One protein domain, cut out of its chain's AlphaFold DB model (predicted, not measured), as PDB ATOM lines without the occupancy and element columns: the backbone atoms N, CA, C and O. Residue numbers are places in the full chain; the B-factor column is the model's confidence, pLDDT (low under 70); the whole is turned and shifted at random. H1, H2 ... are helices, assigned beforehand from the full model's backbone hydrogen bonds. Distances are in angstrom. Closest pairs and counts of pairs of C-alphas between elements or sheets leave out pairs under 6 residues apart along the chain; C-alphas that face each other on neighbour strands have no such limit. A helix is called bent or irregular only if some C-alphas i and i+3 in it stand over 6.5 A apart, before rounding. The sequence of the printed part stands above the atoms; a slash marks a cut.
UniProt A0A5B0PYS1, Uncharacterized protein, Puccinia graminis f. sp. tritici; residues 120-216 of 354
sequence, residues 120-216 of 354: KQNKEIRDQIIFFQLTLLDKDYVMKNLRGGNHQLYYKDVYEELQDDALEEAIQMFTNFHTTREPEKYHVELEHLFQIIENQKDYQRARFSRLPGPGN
ATOM      1  N   LYS A 120     -20.646  -6.049  19.460       65.88
ATOM      2  CA  LYS A 120     -19.753  -6.686  20.439       65.88
ATOM      3  C   LYS A 120     -18.276  -6.524  20.079       65.88
ATOM      4  O   LYS A 120     -17.441  -7.095  20.768       65.88
ATOM      5  N   GLN A 121     -17.972  -5.785  19.011       71.31
ATOM      6  CA  GLN A 121     -16.626  -5.691  18.465       71.31
ATOM      7  C   GLN A 121     -15.908  -4.420  18.910       71.31
ATOM      8  O   GLN A 121     -16.512  -3.345  18.968       71.31
ATOM      9  N   ASN A 122     -14.601  -4.523  19.148       81.69
ATOM     10  CA  ASN A 122     -13.747  -3.343  19.229       81.69
ATOM     11  C   ASN A 122     -13.426  -2.875  17.803       81.69
ATOM     12  O   ASN A 122     -12.802  -3.603  17.034       81.69
ATOM     13  N   LYS A 123     -13.864  -1.663  17.446       82.19
ATOM     14  CA  LYS A 123     -13.716  -1.136  16.084       82.19
ATOM     15  C   LYS A 123     -12.252  -1.038  15.643       82.19
ATOM     16  O   LYS A 123     -11.947  -1.449  14.534       82.19
ATOM     17  N   GLU A 124     -11.366  -0.538  16.499       83.81
ATOM     18  CA  GLU A 124      -9.947  -0.351  16.162       83.81
ATOM     19  C   GLU A 124      -9.266  -1.698  15.907       83.81
ATOM     20  O   GLU A 124      -8.628  -1.897  14.876       83.81
ATOM     21  N   ILE A 125      -9.498  -2.660  16.804       86.38
ATOM     22  CA  ILE A 125      -8.967  -4.020  16.680       86.38
ATOM     23  C   ILE A 125      -9.504  -4.698  15.418       86.38
ATOM     24  O   ILE A 125      -8.770  -5.365  14.693       86.38
ATOM     25  N   ARG A 126     -10.795  -4.518  15.132       84.50
ATOM     26  CA  ARG A 126     -11.428  -5.062  13.933       84.50
ATOM     27  C   ARG A 126     -10.817  -4.481  12.660       84.50
ATOM     28  O   ARG A 126     -10.578  -5.242  11.728       84.50
ATOM     29  N   ASP A 127     -10.602  -3.171  12.602       85.94
ATOM     30  CA  ASP A 127     -10.047  -2.512  11.420       85.94
ATOM     31  C   ASP A 127      -8.613  -3.013  11.145       85.94
ATOM     32  O   ASP A 127      -8.287  -3.321   9.996       85.94
ATOM     33  N   GLN A 128      -7.805  -3.231  12.192       89.88
ATOM     34  CA  GLN A 128      -6.489  -3.881  12.076       89.88
ATOM     35  C   GLN A 128      -6.592  -5.336  11.602       89.88
ATOM     36  O   GLN A 128      -5.891  -5.740  10.680       89.88
ATOM     37  N   ILE A 129      -7.521  -6.121  12.155       88.81
ATOM     38  CA  ILE A 129      -7.758  -7.499  11.702       88.81
ATOM     39  C   ILE A 129      -8.156  -7.537  10.221       88.81
ATOM     40  O   ILE A 129      -7.672  -8.398   9.489       88.81
ATOM     41  N   ILE A 130      -9.008  -6.618   9.756       86.00
ATOM     42  CA  ILE A 130      -9.383  -6.518   8.337       86.00
ATOM     43  C   ILE A 130      -8.152  -6.200   7.485       86.00
ATOM     44  O   ILE A 130      -7.960  -6.822   6.440       86.00
ATOM     45  N   PHE A 131      -7.301  -5.272   7.930       87.69
ATOM     46  CA  PHE A 131      -6.041  -4.987   7.250       87.69
ATOM     47  C   PHE A 131      -5.159  -6.241   7.149       87.69
ATOM     48  O   PHE A 131      -4.750  -6.603   6.046       87.69
ATOM     49  N   PHE A 132      -4.952  -6.971   8.248       90.75
ATOM     50  CA  PHE A 132      -4.170  -8.212   8.238       90.75
ATOM     51  C   PHE A 132      -4.779  -9.282   7.330       90.75
ATOM     52  O   PHE A 132      -4.049  -9.955   6.611       90.75
ATOM     53  N   GLN A 133      -6.106  -9.424   7.301       86.56
ATOM     54  CA  GLN A 133      -6.786 -10.353   6.393       86.56
ATOM     55  C   GLN A 133      -6.488 -10.027   4.929       86.56
ATOM     56  O   GLN A 133      -6.110 -10.913   4.161       86.56
ATOM     57  N   LEU A 134      -6.643  -8.760   4.543       83.88
ATOM     58  CA  LEU A 134      -6.404  -8.319   3.172       83.88
ATOM     59  C   LEU A 134      -4.930  -8.493   2.796       83.88
ATOM     60  O   LEU A 134      -4.631  -9.021   1.731       83.88
ATOM     61  N   THR A 135      -4.012  -8.126   3.687       86.69
ATOM     62  CA  THR A 135      -2.573  -8.150   3.405       86.69
ATOM     63  C   THR A 135      -1.982  -9.562   3.418       86.69
ATOM     64  O   THR A 135      -1.235  -9.937   2.510       86.69
ATOM     65  N   LEU A 136      -2.321 -10.377   4.420       87.44
ATOM     66  CA  LEU A 136      -1.696 -11.685   4.656       87.44
ATOM     67  C   LEU A 136      -2.403 -12.836   3.943       87.44
ATOM     68  O   LEU A 136      -1.770 -13.853   3.658       87.44
ATOM     69  N   LEU A 137      -3.695 -12.688   3.637       83.56
ATOM     70  CA  LEU A 137      -4.469 -13.734   2.975       83.56
ATOM     71  C   LEU A 137      -4.775 -13.359   1.517       83.56
ATOM     72  O   LEU A 137      -4.647 -14.214   0.642       83.56
ATOM     73  N   ASP A 138      -5.150 -12.113   1.207       79.38
ATOM     74  CA  ASP A 138      -5.656 -11.715  -0.121       79.38
ATOM     75  C   ASP A 138      -4.617 -11.012  -1.019       79.38
ATOM     76  O   ASP A 138      -4.624  -9.799  -1.240       79.38
ATOM     77  N   LYS A 139      -3.727 -11.818  -1.610       72.94
ATOM     78  CA  LYS A 139      -2.703 -11.340  -2.551       72.94
ATOM     79  C   LYS A 139      -3.266 -10.557  -3.734       72.94
ATOM     80  O   LYS A 139      -2.684  -9.544  -4.118       72.94
ATOM     81  N   ASP A 140      -4.377 -11.000  -4.310       71.81
ATOM     82  CA  ASP A 140      -4.937 -10.379  -5.510       71.81
ATOM     83  C   ASP A 140      -5.512  -8.993  -5.207       71.81
ATOM     84  O   ASP A 140      -5.300  -8.053  -5.982       71.81
ATOM     85  N   TYR A 141      -6.168  -8.834  -4.053       70.19
ATOM     86  CA  TYR A 141      -6.624  -7.533  -3.574       70.19
ATOM     87  C   TYR A 141      -5.463  -6.544  -3.417       70.19
ATOM     88  O   TYR A 141      -5.523  -5.425  -3.933       70.19
ATOM     89  N   VAL A 142      -4.379  -6.953  -2.752       65.38
ATOM     90  CA  VAL A 142      -3.217  -6.081  -2.526       65.38
ATOM     91  C   VAL A 142      -2.530  -5.736  -3.845       65.38
ATOM     92  O   VAL A 142      -2.297  -4.563  -4.135       65.38
ATOM     93  N   MET A 143      -2.288  -6.730  -4.702       69.06
ATOM     94  CA  MET A 143      -1.655  -6.516  -6.005       69.06
ATOM     95  C   MET A 143      -2.476  -5.588  -6.904       69.06
ATOM     96  O   MET A 143      -1.900  -4.802  -7.652       69.06
ATOM     97  N   LYS A 144      -3.811  -5.631  -6.838       73.00
ATOM     98  CA  LYS A 144      -4.677  -4.698  -7.574       73.00
ATOM     99  C   LYS A 144      -4.510  -3.254  -7.094       73.00
ATOM    100  O   LYS A 144      -4.501  -2.351  -7.924       73.00
ATOM    101  N   ASN A 145      -4.348  -3.047  -5.788       66.88
ATOM    102  CA  ASN A 145      -4.174  -1.721  -5.195       66.88
ATOM    103  C   ASN A 145      -2.741  -1.175  -5.339       66.88
ATOM    104  O   ASN A 145      -2.557   0.038  -5.361       66.88
ATOM    105  N   LEU A 146      -1.738  -2.045  -5.505       66.94
ATOM    106  CA  LEU A 146      -0.346  -1.647  -5.752       66.94
ATOM    107  C   LEU A 146      -0.065  -1.238  -7.211       66.94
ATOM    108  O   LEU A 146       0.899  -0.521  -7.457       66.94
ATOM    109  N   ARG A 147      -0.895  -1.638  -8.188       62.88
ATOM    110  CA  ARG A 147      -0.697  -1.463  -9.653       62.88
ATOM    111  C   ARG A 147      -0.748  -0.014 -10.193       62.88
ATOM    112  O   ARG A 147      -1.128   0.211 -11.339       62.88
ATOM    113  N   GLY A 148      -0.310   0.979  -9.425       57.12
ATOM    114  CA  GLY A 148      -0.191   2.384  -9.841       57.12
ATOM    115  C   GLY A 148       0.976   2.724 -10.792       57.12
ATOM    116  O   GLY A 148       1.313   3.898 -10.906       57.12
ATOM    117  N   GLY A 149       1.629   1.759 -11.458       51.81
ATOM    118  CA  GLY A 149       2.833   1.987 -12.279       51.81
ATOM    119  C   GLY A 149       3.387   0.744 -13.013       51.81
ATOM    120  O   GLY A 149       2.937  -0.382 -12.823       51.81
ATOM    121  N   ASN A 150       4.365   0.945 -13.905       49.28
ATOM    122  CA  ASN A 150       4.805  -0.026 -14.929       49.28
ATOM    123  C   ASN A 150       6.037  -0.897 -14.560       49.28
ATOM    124  O   ASN A 150       6.891  -1.116 -15.414       49.28
ATOM    125  N   HIS A 151       6.178  -1.411 -13.329       56.62
ATOM    126  CA  HIS A 151       7.357  -2.232 -12.959       56.62
ATOM    127  C   HIS A 151       7.004  -3.470 -12.115       56.62
ATOM    128  O   HIS A 151       6.916  -3.396 -10.896       56.62
ATOM    129  N   GLN A 152       6.851  -4.638 -12.758       58.06
ATOM    130  CA  GLN A 152       6.464  -5.905 -12.106       58.06
ATOM    131  C   GLN A 152       7.420  -6.391 -11.002       58.06
ATOM    132  O   GLN A 152       6.945  -6.951 -10.018       58.06
ATOM    133  N   LEU A 153       8.736  -6.179 -11.142       59.09
ATOM    134  CA  LEU A 153       9.728  -6.614 -10.146       59.09
ATOM    135  C   LEU A 153       9.614  -5.817  -8.838       59.09
ATOM    136  O   LEU A 153       9.537  -6.416  -7.774       59.09
ATOM    137  N   TYR A 154       9.465  -4.493  -8.931       67.69
ATOM    138  CA  TYR A 154       9.293  -3.614  -7.769       67.69
ATOM    139  C   TYR A 154       8.051  -3.978  -6.937       67.69
ATOM    140  O   TYR A 154       8.071  -3.903  -5.716       67.69
ATOM    141  N   TYR A 155       6.973  -4.437  -7.582       68.62
ATOM    142  CA  TYR A 155       5.758  -4.837  -6.867       68.62
ATOM    143  C   TYR A 155       5.914  -6.081  -6.015       68.62
ATOM    144  O   TYR A 155       5.218  -6.201  -5.011       68.62
ATOM    145  N   LYS A 156       6.774  -7.014  -6.427       71.88
ATOM    146  CA  LYS A 156       6.985  -8.235  -5.658       71.88
ATOM    147  C   LYS A 156       7.692  -7.911  -4.343       71.88
ATOM    148  O   LYS A 156       7.217  -8.353  -3.305       71.88
ATOM    149  N   ASP A 157       8.748  -7.107  -4.403       74.00
ATOM    150  CA  ASP A 157       9.542  -6.742  -3.227       74.00
ATOM    151  C   ASP A 157       8.710  -5.895  -2.250       74.00
ATOM    152  O   ASP A 157       8.585  -6.255  -1.083       74.00
ATOM    153  N   VAL A 158       8.001  -4.872  -2.750       77.12
ATOM    154  CA  VAL A 158       7.081  -4.046  -1.941       77.12
ATOM    155  C   VAL A 158       5.968  -4.880  -1.300       77.12
ATOM    156  O   VAL A 158       5.554  -4.617  -0.174       77.12
ATOM    157  N   TYR A 159       5.445  -5.876  -2.016       80.38
ATOM    158  CA  TYR A 159       4.419  -6.757  -1.473       80.38
ATOM    159  C   TYR A 159       4.968  -7.669  -0.373       80.38
ATOM    160  O   TYR A 159       4.301  -7.853   0.640       80.38
ATOM    161  N   GLU A 160       6.160  -8.243  -0.560       82.19
ATOM    162  CA  GLU A 160       6.787  -9.083   0.461       82.19
ATOM    163  C   GLU A 160       7.119  -8.293   1.732       82.19
ATOM    164  O   GLU A 160       6.812  -8.784   2.814       82.19
ATOM    165  N   GLU A 161       7.654  -7.075   1.605       85.06
ATOM    166  CA  GLU A 161       7.904  -6.172   2.739       85.06
ATOM    167  C   GLU A 161       6.605  -5.837   3.483       85.06
ATOM    168  O   GLU A 161       6.506  -6.051   4.688       85.06
ATOM    169  N   LEU A 162       5.558  -5.426   2.756       86.12
ATOM    170  CA  LEU A 162       4.253  -5.115   3.347       86.12
ATOM    171  C   LEU A 162       3.647  -6.308   4.105       86.12
ATOM    172  O   LEU A 162       2.963  -6.128   5.114       86.12
ATOM    173  N   GLN A 163       3.844  -7.530   3.607       88.50
ATOM    174  CA  GLN A 163       3.368  -8.734   4.283       88.50
ATOM    175  C   GLN A 163       4.180  -9.078   5.529       88.50
ATOM    176  O   GLN A 163       3.594  -9.566   6.494       88.50
ATOM    177  N   ASP A 164       5.490  -8.852   5.512       89.75
ATOM    178  CA  ASP A 164       6.338  -9.076   6.682       89.75
ATOM    179  C   ASP A 164       5.982  -8.085   7.794       89.75
ATOM    180  O   ASP A 164       5.700  -8.522   8.911       89.75
ATOM    181  N   ASP A 165       5.845  -6.799   7.456       90.25
ATOM    182  CA  ASP A 165       5.410  -5.748   8.383       90.25
ATOM    183  C   ASP A 165       4.038  -6.070   8.993       90.25
ATOM    184  O   ASP A 165       3.843  -6.008  10.208       90.25
ATOM    185  N   ALA A 166       3.074  -6.475   8.157       91.88
ATOM    186  CA  ALA A 166       1.735  -6.829   8.621       91.88
ATOM    187  C   ALA A 166       1.732  -8.074   9.522       91.88
ATOM    188  O   ALA A 166       0.923  -8.160  10.449       91.88
ATOM    189  N   LEU A 167       2.601  -9.054   9.259       92.38
ATOM    190  CA  LEU A 167       2.713 -10.248  10.094       92.38
ATOM    191  C   LEU A 167       3.382  -9.927  11.435       92.38
ATOM    192  O   LEU A 167       2.918 -10.411  12.469       92.38
ATOM    193  N   GLU A 168       4.420  -9.092  11.437       91.88
ATOM    194  CA  GLU A 168       5.064  -8.615  12.662       91.88
ATOM    195  C   GLU A 168       4.080  -7.820  13.533       91.88
ATOM    196  O   GLU A 168       3.945  -8.095  14.730       91.88
ATOM    197  N   GLU A 169       3.307  -6.912  12.932       93.00
ATOM    198  CA  GLU A 169       2.268  -6.154  13.633       93.00
ATOM    199  C   GLU A 169       1.176  -7.079  14.196       93.00
ATOM    200  O   GLU A 169       0.787  -6.939  15.359       93.00
ATOM    201  N   ALA A 170       0.729  -8.081  13.428       93.69
ATOM    202  CA  ALA A 170      -0.245  -9.065  13.897       93.69
ATOM    203  C   ALA A 170       0.283  -9.876  15.096       93.69
ATOM    204  O   ALA A 170      -0.439 -10.059  16.079       93.69
ATOM    205  N   ILE A 171       1.544 -10.328  15.055       93.50
ATOM    206  CA  ILE A 171       2.206 -11.047  16.158       93.50
ATOM    207  C   ILE A 171       2.320 -10.158  17.397       93.50
ATOM    208  O   ILE A 171       2.033 -10.609  18.512       93.50
ATOM    209  N   GLN A 172       2.703  -8.894  17.225       92.69
ATOM    210  CA  GLN A 172       2.829  -7.945  18.324       92.69
ATOM    211  C   GLN A 172       1.466  -7.648  18.959       92.69
ATOM    212  O   GLN A 172       1.327  -7.652  20.186       92.69
ATOM    213  N   MET A 173       0.442  -7.441  18.131       93.31
ATOM    214  CA  MET A 173      -0.928  -7.215  18.576       93.31
ATOM    215  C   MET A 173      -1.485  -8.433  19.318       93.31
ATOM    216  O   MET A 173      -2.044  -8.285  20.404       93.31
ATOM    217  N   PHE A 174      -1.280  -9.639  18.781       94.19
ATOM    218  CA  PHE A 174      -1.639 -10.886  19.451       94.19
ATOM    219  C   PHE A 174      -0.924 -11.018  20.793       94.19
ATOM    220  O   PHE A 174      -1.574 -11.266  21.797       94.19
ATOM    221  N   THR A 175       0.389 -10.795  20.845       93.12
ATOM    222  CA  THR A 175       1.190 -10.940  22.072       93.12
ATOM    223  C   THR A 175       0.739  -9.965  23.163       93.12
ATOM    224  O   THR A 175       0.713 -10.310  24.353       93.12
ATOM    225  N   ASN A 176       0.334  -8.757  22.779       92.44
ATOM    226  CA  ASN A 176      -0.092  -7.712  23.705       92.44
ATOM    227  C   ASN A 176      -1.605  -7.640  23.907       92.44
ATOM    228  O   ASN A 176      -2.066  -6.766  24.626       92.44
ATOM    229  N   PHE A 177      -2.389  -8.575  23.371       92.62
ATOM    230  CA  PHE A 177      -3.851  -8.479  23.403       92.62
ATOM    231  C   PHE A 177      -4.424  -8.295  24.819       92.62
ATOM    232  O   PHE A 177      -5.360  -7.523  25.029       92.62
ATOM    233  N   HIS A 178      -3.806  -8.946  25.807       89.75
ATOM    234  CA  HIS A 178      -4.115  -8.824  27.235       89.75
ATOM    235  C   HIS A 178      -4.075  -7.386  27.797       89.75
ATOM    236  O   HIS A 178      -4.708  -7.131  28.818       89.75
ATOM    237  N   THR A 179      -3.366  -6.446  27.160       89.06
ATOM    238  CA  THR A 179      -3.308  -5.038  27.592       89.06
ATOM    239  C   THR A 179      -4.497  -4.212  27.097       89.06
ATOM    240  O   THR A 179      -4.640  -3.048  27.469       89.06
ATOM    241  N   THR A 180      -5.352  -4.781  26.243       84.44
ATOM    242  CA  THR A 180      -6.578  -4.133  25.767       84.44
ATOM    243  C   THR A 180      -7.530  -3.889  26.935       84.44
ATOM    244  O   THR A 180      -7.650  -4.714  27.837       84.44
ATOM    245  N   ARG A 181      -8.269  -2.776  26.915       80.00
ATOM    246  CA  ARG A 181      -9.335  -2.524  27.894       80.00
ATOM    247  C   ARG A 181     -10.401  -3.621  27.805       80.00
ATOM    248  O   ARG A 181     -11.008  -3.771  26.758       80.00
ATOM    249  N   GLU A 182     -10.678  -4.315  28.909       81.31
ATOM    250  CA  GLU A 182     -11.668  -5.409  28.982       81.31
ATOM    251  C   GLU A 182     -11.399  -6.545  27.970       81.31
ATOM    252  O   GLU A 182     -12.269  -6.882  27.162       81.31
ATOM    253  N   PRO A 183     -10.208  -7.165  28.004       79.50
ATOM    254  CA  PRO A 183      -9.743  -8.039  26.928       79.50
ATOM    255  C   PRO A 183     -10.621  -9.301  26.792       79.50
ATOM    256  O   PRO A 183     -10.836  -9.793  25.688       79.50
ATOM    257  N   GLU A 184     -11.251  -9.760  27.881       79.56
ATOM    258  CA  GLU A 184     -12.210 -10.877  27.874       79.56
ATOM    259  C   GLU A 184     -13.443 -10.646  26.977       79.56
ATOM    260  O   GLU A 184     -14.056 -11.605  26.495       79.56
ATOM    261  N   LYS A 185     -13.830  -9.384  26.741       81.94
ATOM    262  CA  LYS A 185     -14.976  -9.061  25.877       81.94
ATOM    263  C   LYS A 185     -14.677  -9.320  24.401       81.94
ATOM    264  O   LYS A 185     -15.606  -9.623  23.658       81.94
ATOM    265  N   TYR A 186     -13.406  -9.266  24.007       85.69
ATOM    266  CA  TYR A 186     -12.952  -9.293  22.614       85.69
ATOM    267  C   TYR A 186     -12.275 -10.619  22.238       85.69
ATOM    268  O   TYR A 186     -11.340 -10.679  21.444       85.69
ATOM    269  N   HIS A 187     -12.736 -11.726  22.825       84.81
ATOM    270  CA  HIS A 187     -12.185 -13.055  22.556       84.81
ATOM    271  C   HIS A 187     -12.333 -13.499  21.091       84.81
ATOM    272  O   HIS A 187     -11.557 -14.328  20.622       84.81
ATOM    273  N   VAL A 188     -13.318 -12.961  20.364       84.31
ATOM    274  CA  VAL A 188     -13.503 -13.244  18.933       84.31
ATOM    275  C   VAL A 188     -12.355 -12.643  18.132       84.31
ATOM    276  O   VAL A 188     -11.791 -13.299  17.263       84.31
ATOM    277  N   GLU A 189     -11.986 -11.404  18.434       87.38
ATOM    278  CA  GLU A 189     -10.871 -10.720  17.798       87.38
ATOM    279  C   GLU A 189      -9.536 -11.398  18.108       87.38
ATOM    280  O   GLU A 189      -8.730 -11.590  17.199       87.38
ATOM    281  N   LEU A 190      -9.335 -11.837  19.355       91.19
ATOM    282  CA  LEU A 190      -8.170 -12.644  19.720       91.19
ATOM    283  C   LEU A 190      -8.108 -13.947  18.908       91.19
ATOM    284  O   LEU A 190      -7.050 -14.313  18.399       91.19
ATOM    285  N   GLU A 191      -9.241 -14.631  18.741       89.12
ATOM    286  CA  GLU A 191      -9.316 -15.838  17.918       89.12
ATOM    287  C   GLU A 191      -9.047 -15.553  16.433       89.12
ATOM    288  O   GLU A 191      -8.437 -16.365  15.736       89.12
ATOM    289  N   HIS A 192      -9.504 -14.412  15.920       87.94
ATOM    290  CA  HIS A 192      -9.240 -14.012  14.544       87.94
ATOM    291  C   HIS A 192      -7.751 -13.741  14.312       87.94
ATOM    292  O   HIS A 192      -7.198 -14.238  13.332       87.94
ATOM    293  N   LEU A 193      -7.095 -13.017  15.225       91.31
ATOM    294  CA  LEU A 193      -5.644 -12.813  15.184       91.31
ATOM    295  C   LEU A 193      -4.903 -14.151  15.215       91.31
ATOM    296  O   LEU A 193      -4.045 -14.391  14.369       91.31
ATOM    297  N   PHE A 194      -5.292 -15.048  16.125       92.56
ATOM    298  CA  PHE A 194      -4.717 -16.387  16.210       92.56
ATOM    299  C   PHE A 194      -4.847 -17.157  14.889       92.56
ATOM    300  O   PHE A 194      -3.841 -17.639  14.383       92.56
ATOM    301  N   GLN A 195      -6.034 -17.209  14.275       89.12
ATOM    302  CA  GLN A 195      -6.251 -17.914  13.002       89.12
ATOM    303  C   GLN A 195      -5.420 -17.347  11.840       89.12
ATOM    304  O   GLN A 195      -4.971 -18.111  10.984       89.12
ATOM    305  N   ILE A 196      -5.215 -16.023  11.787       89.44
ATOM    306  CA  ILE A 196      -4.362 -15.390  10.768       89.44
ATOM    307  C   ILE A 196      -2.910 -15.827  10.971       89.44
ATOM    308  O   ILE A 196      -2.286 -16.322  10.034       89.44
ATOM    309  N   ILE A 197      -2.392 -15.686  12.193       92.25
ATOM    310  CA  ILE A 197      -1.004 -16.026  12.533       92.25
ATOM    311  C   ILE A 197      -0.753 -17.521  12.336       92.25
ATOM    312  O   ILE A 197       0.244 -17.903  11.734       92.25
ATOM    313  N   GLU A 198      -1.676 -18.370  12.785       91.38
ATOM    314  CA  GLU A 198      -1.611 -19.821  12.623       91.38
ATOM    315  C   GLU A 198      -1.593 -20.213  11.141       91.38
ATOM    316  O   GLU A 198      -0.766 -21.023  10.739       91.38
ATOM    317  N   ASN A 199      -2.420 -19.589  10.291       87.50
ATOM    318  CA  ASN A 199      -2.358 -19.823   8.847       87.50
ATOM    319  C   ASN A 199      -0.985 -19.456   8.258       87.50
ATOM    320  O   ASN A 199      -0.449 -20.218   7.456       87.50
ATOM    321  N   GLN A 200      -0.393 -18.329   8.669       87.69
ATOM    322  CA  GLN A 200       0.946 -17.947   8.207       87.69
ATOM    323  C   GLN A 200       2.029 -18.904   8.732       87.69
ATOM    324  O   GLN A 200       2.923 -19.284   7.978       87.69
ATOM    325  N   LYS A 201       1.934 -19.348   9.992       88.50
ATOM    326  CA  LYS A 201       2.862 -20.313  10.600       88.50
ATOM    327  C   LYS A 201       2.792 -21.679   9.909       88.50
ATOM    328  O   LYS A 201       3.832 -22.269   9.633       88.50
ATOM    329  N   ASP A 202       1.593 -22.152   9.574       84.38
ATOM    330  CA  ASP A 202       1.374 -23.464   8.953       84.38
ATOM    331  C   ASP A 202       1.808 -23.497   7.480       84.38
ATOM    332  O   ASP A 202       2.489 -24.442   7.067       84.38
ATOM    333  N   TYR A 203       1.434 -22.462   6.715       78.12
ATOM    334  CA  TYR A 203       1.432 -22.466   5.244       78.12
ATOM    335  C   TYR A 203       2.363 -21.429   4.598       78.12
ATOM    336  O   TYR A 203       2.517 -21.402   3.382       78.12
ATOM    337  N   GLN A 204       2.993 -20.553   5.384       80.94
ATOM    338  CA  GLN A 204       4.006 -19.592   4.924       80.94
ATOM    339  C   GLN A 204       5.257 -19.678   5.811       80.94
ATOM    340  O   GLN A 204       5.838 -18.672   6.217       80.94
ATOM    341  N   ARG A 205       5.702 -20.912   6.102       78.56
ATOM    342  CA  ARG A 205       6.795 -21.216   7.048       78.56
ATOM    343  C   ARG A 205       8.067 -20.418   6.790       78.56
ATOM    344  O   ARG A 205       8.644 -19.886   7.726       78.56
ATOM    345  N   ALA A 206       8.480 -20.293   5.527       81.31
ATOM    346  CA  ALA A 206       9.688 -19.551   5.161       81.31
ATOM    347  C   ALA A 206       9.611 -18.068   5.566       81.31
ATOM    348  O   ALA A 206      10.598 -17.511   6.039       81.31
ATOM    349  N   ARG A 207       8.429 -17.450   5.429       82.25
ATOM    350  CA  ARG A 207       8.176 -16.085   5.900       82.25
ATOM    351  C   ARG A 207       8.161 -16.023   7.421       82.25
ATOM    352  O   ARG A 207       8.810 -15.177   8.021       82.25
ATOM    353  N   PHE A 208       7.439 -16.941   8.050       82.56
ATOM    354  CA  PHE A 208       7.331 -16.963   9.502       82.56
ATOM    355  C   PHE A 208       8.708 -17.121  10.173       82.56
ATOM    356  O   PHE A 208       9.000 -16.460  11.161       82.56
ATOM    357  N   SER A 209       9.587 -17.950   9.601       80.94
ATOM    358  CA  SER A 209      10.939 -18.194  10.114       80.94
ATOM    359  C   SER A 209      11.941 -17.058   9.873       80.94
ATOM    360  O   SER A 209      12.977 -17.058  10.535       80.94
ATOM    361  N   ARG A 210      11.691 -16.128   8.935       80.81
ATOM    362  CA  ARG A 210      12.610 -15.001   8.653       80.81
ATOM    363  C   ARG A 210      12.349 -13.763   9.512       80.81
ATOM    364  O   ARG A 210      13.186 -12.865   9.515       80.81
ATOM    365  N   LEU A 211      11.219 -13.709  10.219       78.75
ATOM    366  CA  LEU A 211      10.897 -12.587  11.095       78.75
ATOM    367  C   LEU A 211      11.886 -12.505  12.270       78.75
ATOM    368  O   LEU A 211      12.337 -13.548  12.762       78.75
ATOM    369  N   PRO A 212      12.214 -11.290  12.751       63.25
ATOM    370  CA  PRO A 212      12.907 -11.130  14.021       63.25
ATOM    371  C   PRO A 212      12.117 -11.897  15.085       63.25
ATOM    372  O   PRO A 212      10.892 -11.789  15.129       63.25
ATOM    373  N   GLY A 213      12.809 -12.728  15.873       62.66
ATOM    374  CA  GLY A 213      12.176 -13.709  16.760       62.66
ATOM    375  C   GLY A 213      10.978 -13.118  17.512       62.66
ATOM    376  O   GLY A 213      11.084 -11.999  18.024       62.66
ATOM    377  N   PRO A 214       9.839 -13.830  17.553       65.25
ATOM    378  CA  PRO A 214       8.595 -13.247  18.014       65.25
ATOM    379  C   PRO A 214       8.761 -12.765  19.460       65.25
ATOM    380  O   PRO A 214       9.442 -13.413  20.259       65.25
ATOM    381  N   GLY A 215       8.192 -11.597  19.776       64.31
ATOM    382  CA  GLY A 215       8.400 -10.912  21.054       64.31
ATOM    383  C   GLY A 215       8.238 -11.824  22.278       64.31
ATOM    384  O   GLY A 215       7.531 -12.833  22.241       64.31
ATOM    385  N   ASN A 216       8.901 -11.469  23.385       74.88
ATOM    386  CA  ASN A 216       8.935 -12.287  24.603       74.88
ATOM    387  C   ASN A 216       7.545 -12.837  24.988       74.88
ATOM    388  O   ASN A 216       6.598 -12.086  25.231       74.88
TER     389      ASN A 216
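What this domain is: This is residues 120 to 216 of the 354 residues of an uncharacterized protein of Puccinia graminis f. sp. tritici (UniProt A0A5B0PYS1). One long helix, H3, makes the long axis, and H1 and H4, side by side, cross it in an up-and-down bundle, each running against the one before. Short H2 and H5 turn off beyond H1 and H4; residues 148 to 154 stick out. The printed part has 97 residues with five named helices, H1 to H5 in order, and no named strand; its class is all helix, with 73 of the 97 residues in the helices, and it is only just compact, close to loose, with a radius of gyration of the C-alphas of 14.5 A, spanning 47 by 28 by 19 A.

Where its parts are: H3, residues 152 to 175, runs 34.9 A from C-alpha 152 at (6.464, -5.905, -12.106). H1 is residues 123 to 136, 19.7 A; H2, 139 to 146; H4, 183 to 203, 28.3 A; H5, 205 to 210, ending at C-alpha 210, (12.610, -15.001, 8.653). H4 is irregular: C-alphas 185 and 188 are 8.2 A apart.

How they stand to each other: H3 touches H1 with residues 162 to 170 alone, closest C-alphas Gln 163 and Leu 136, 5.9 A. H1 and H4 run the same way, a shallow tilt of 7 degrees. H3 has 18 of 20 and H4 14 of 17 O i to N i+4 pairs within hydrogen-bond range; H1, H2 and H5 have every pair.

The domain as a whole: The printed part has no cut and no long link; 18 residues are under pLDDT 70.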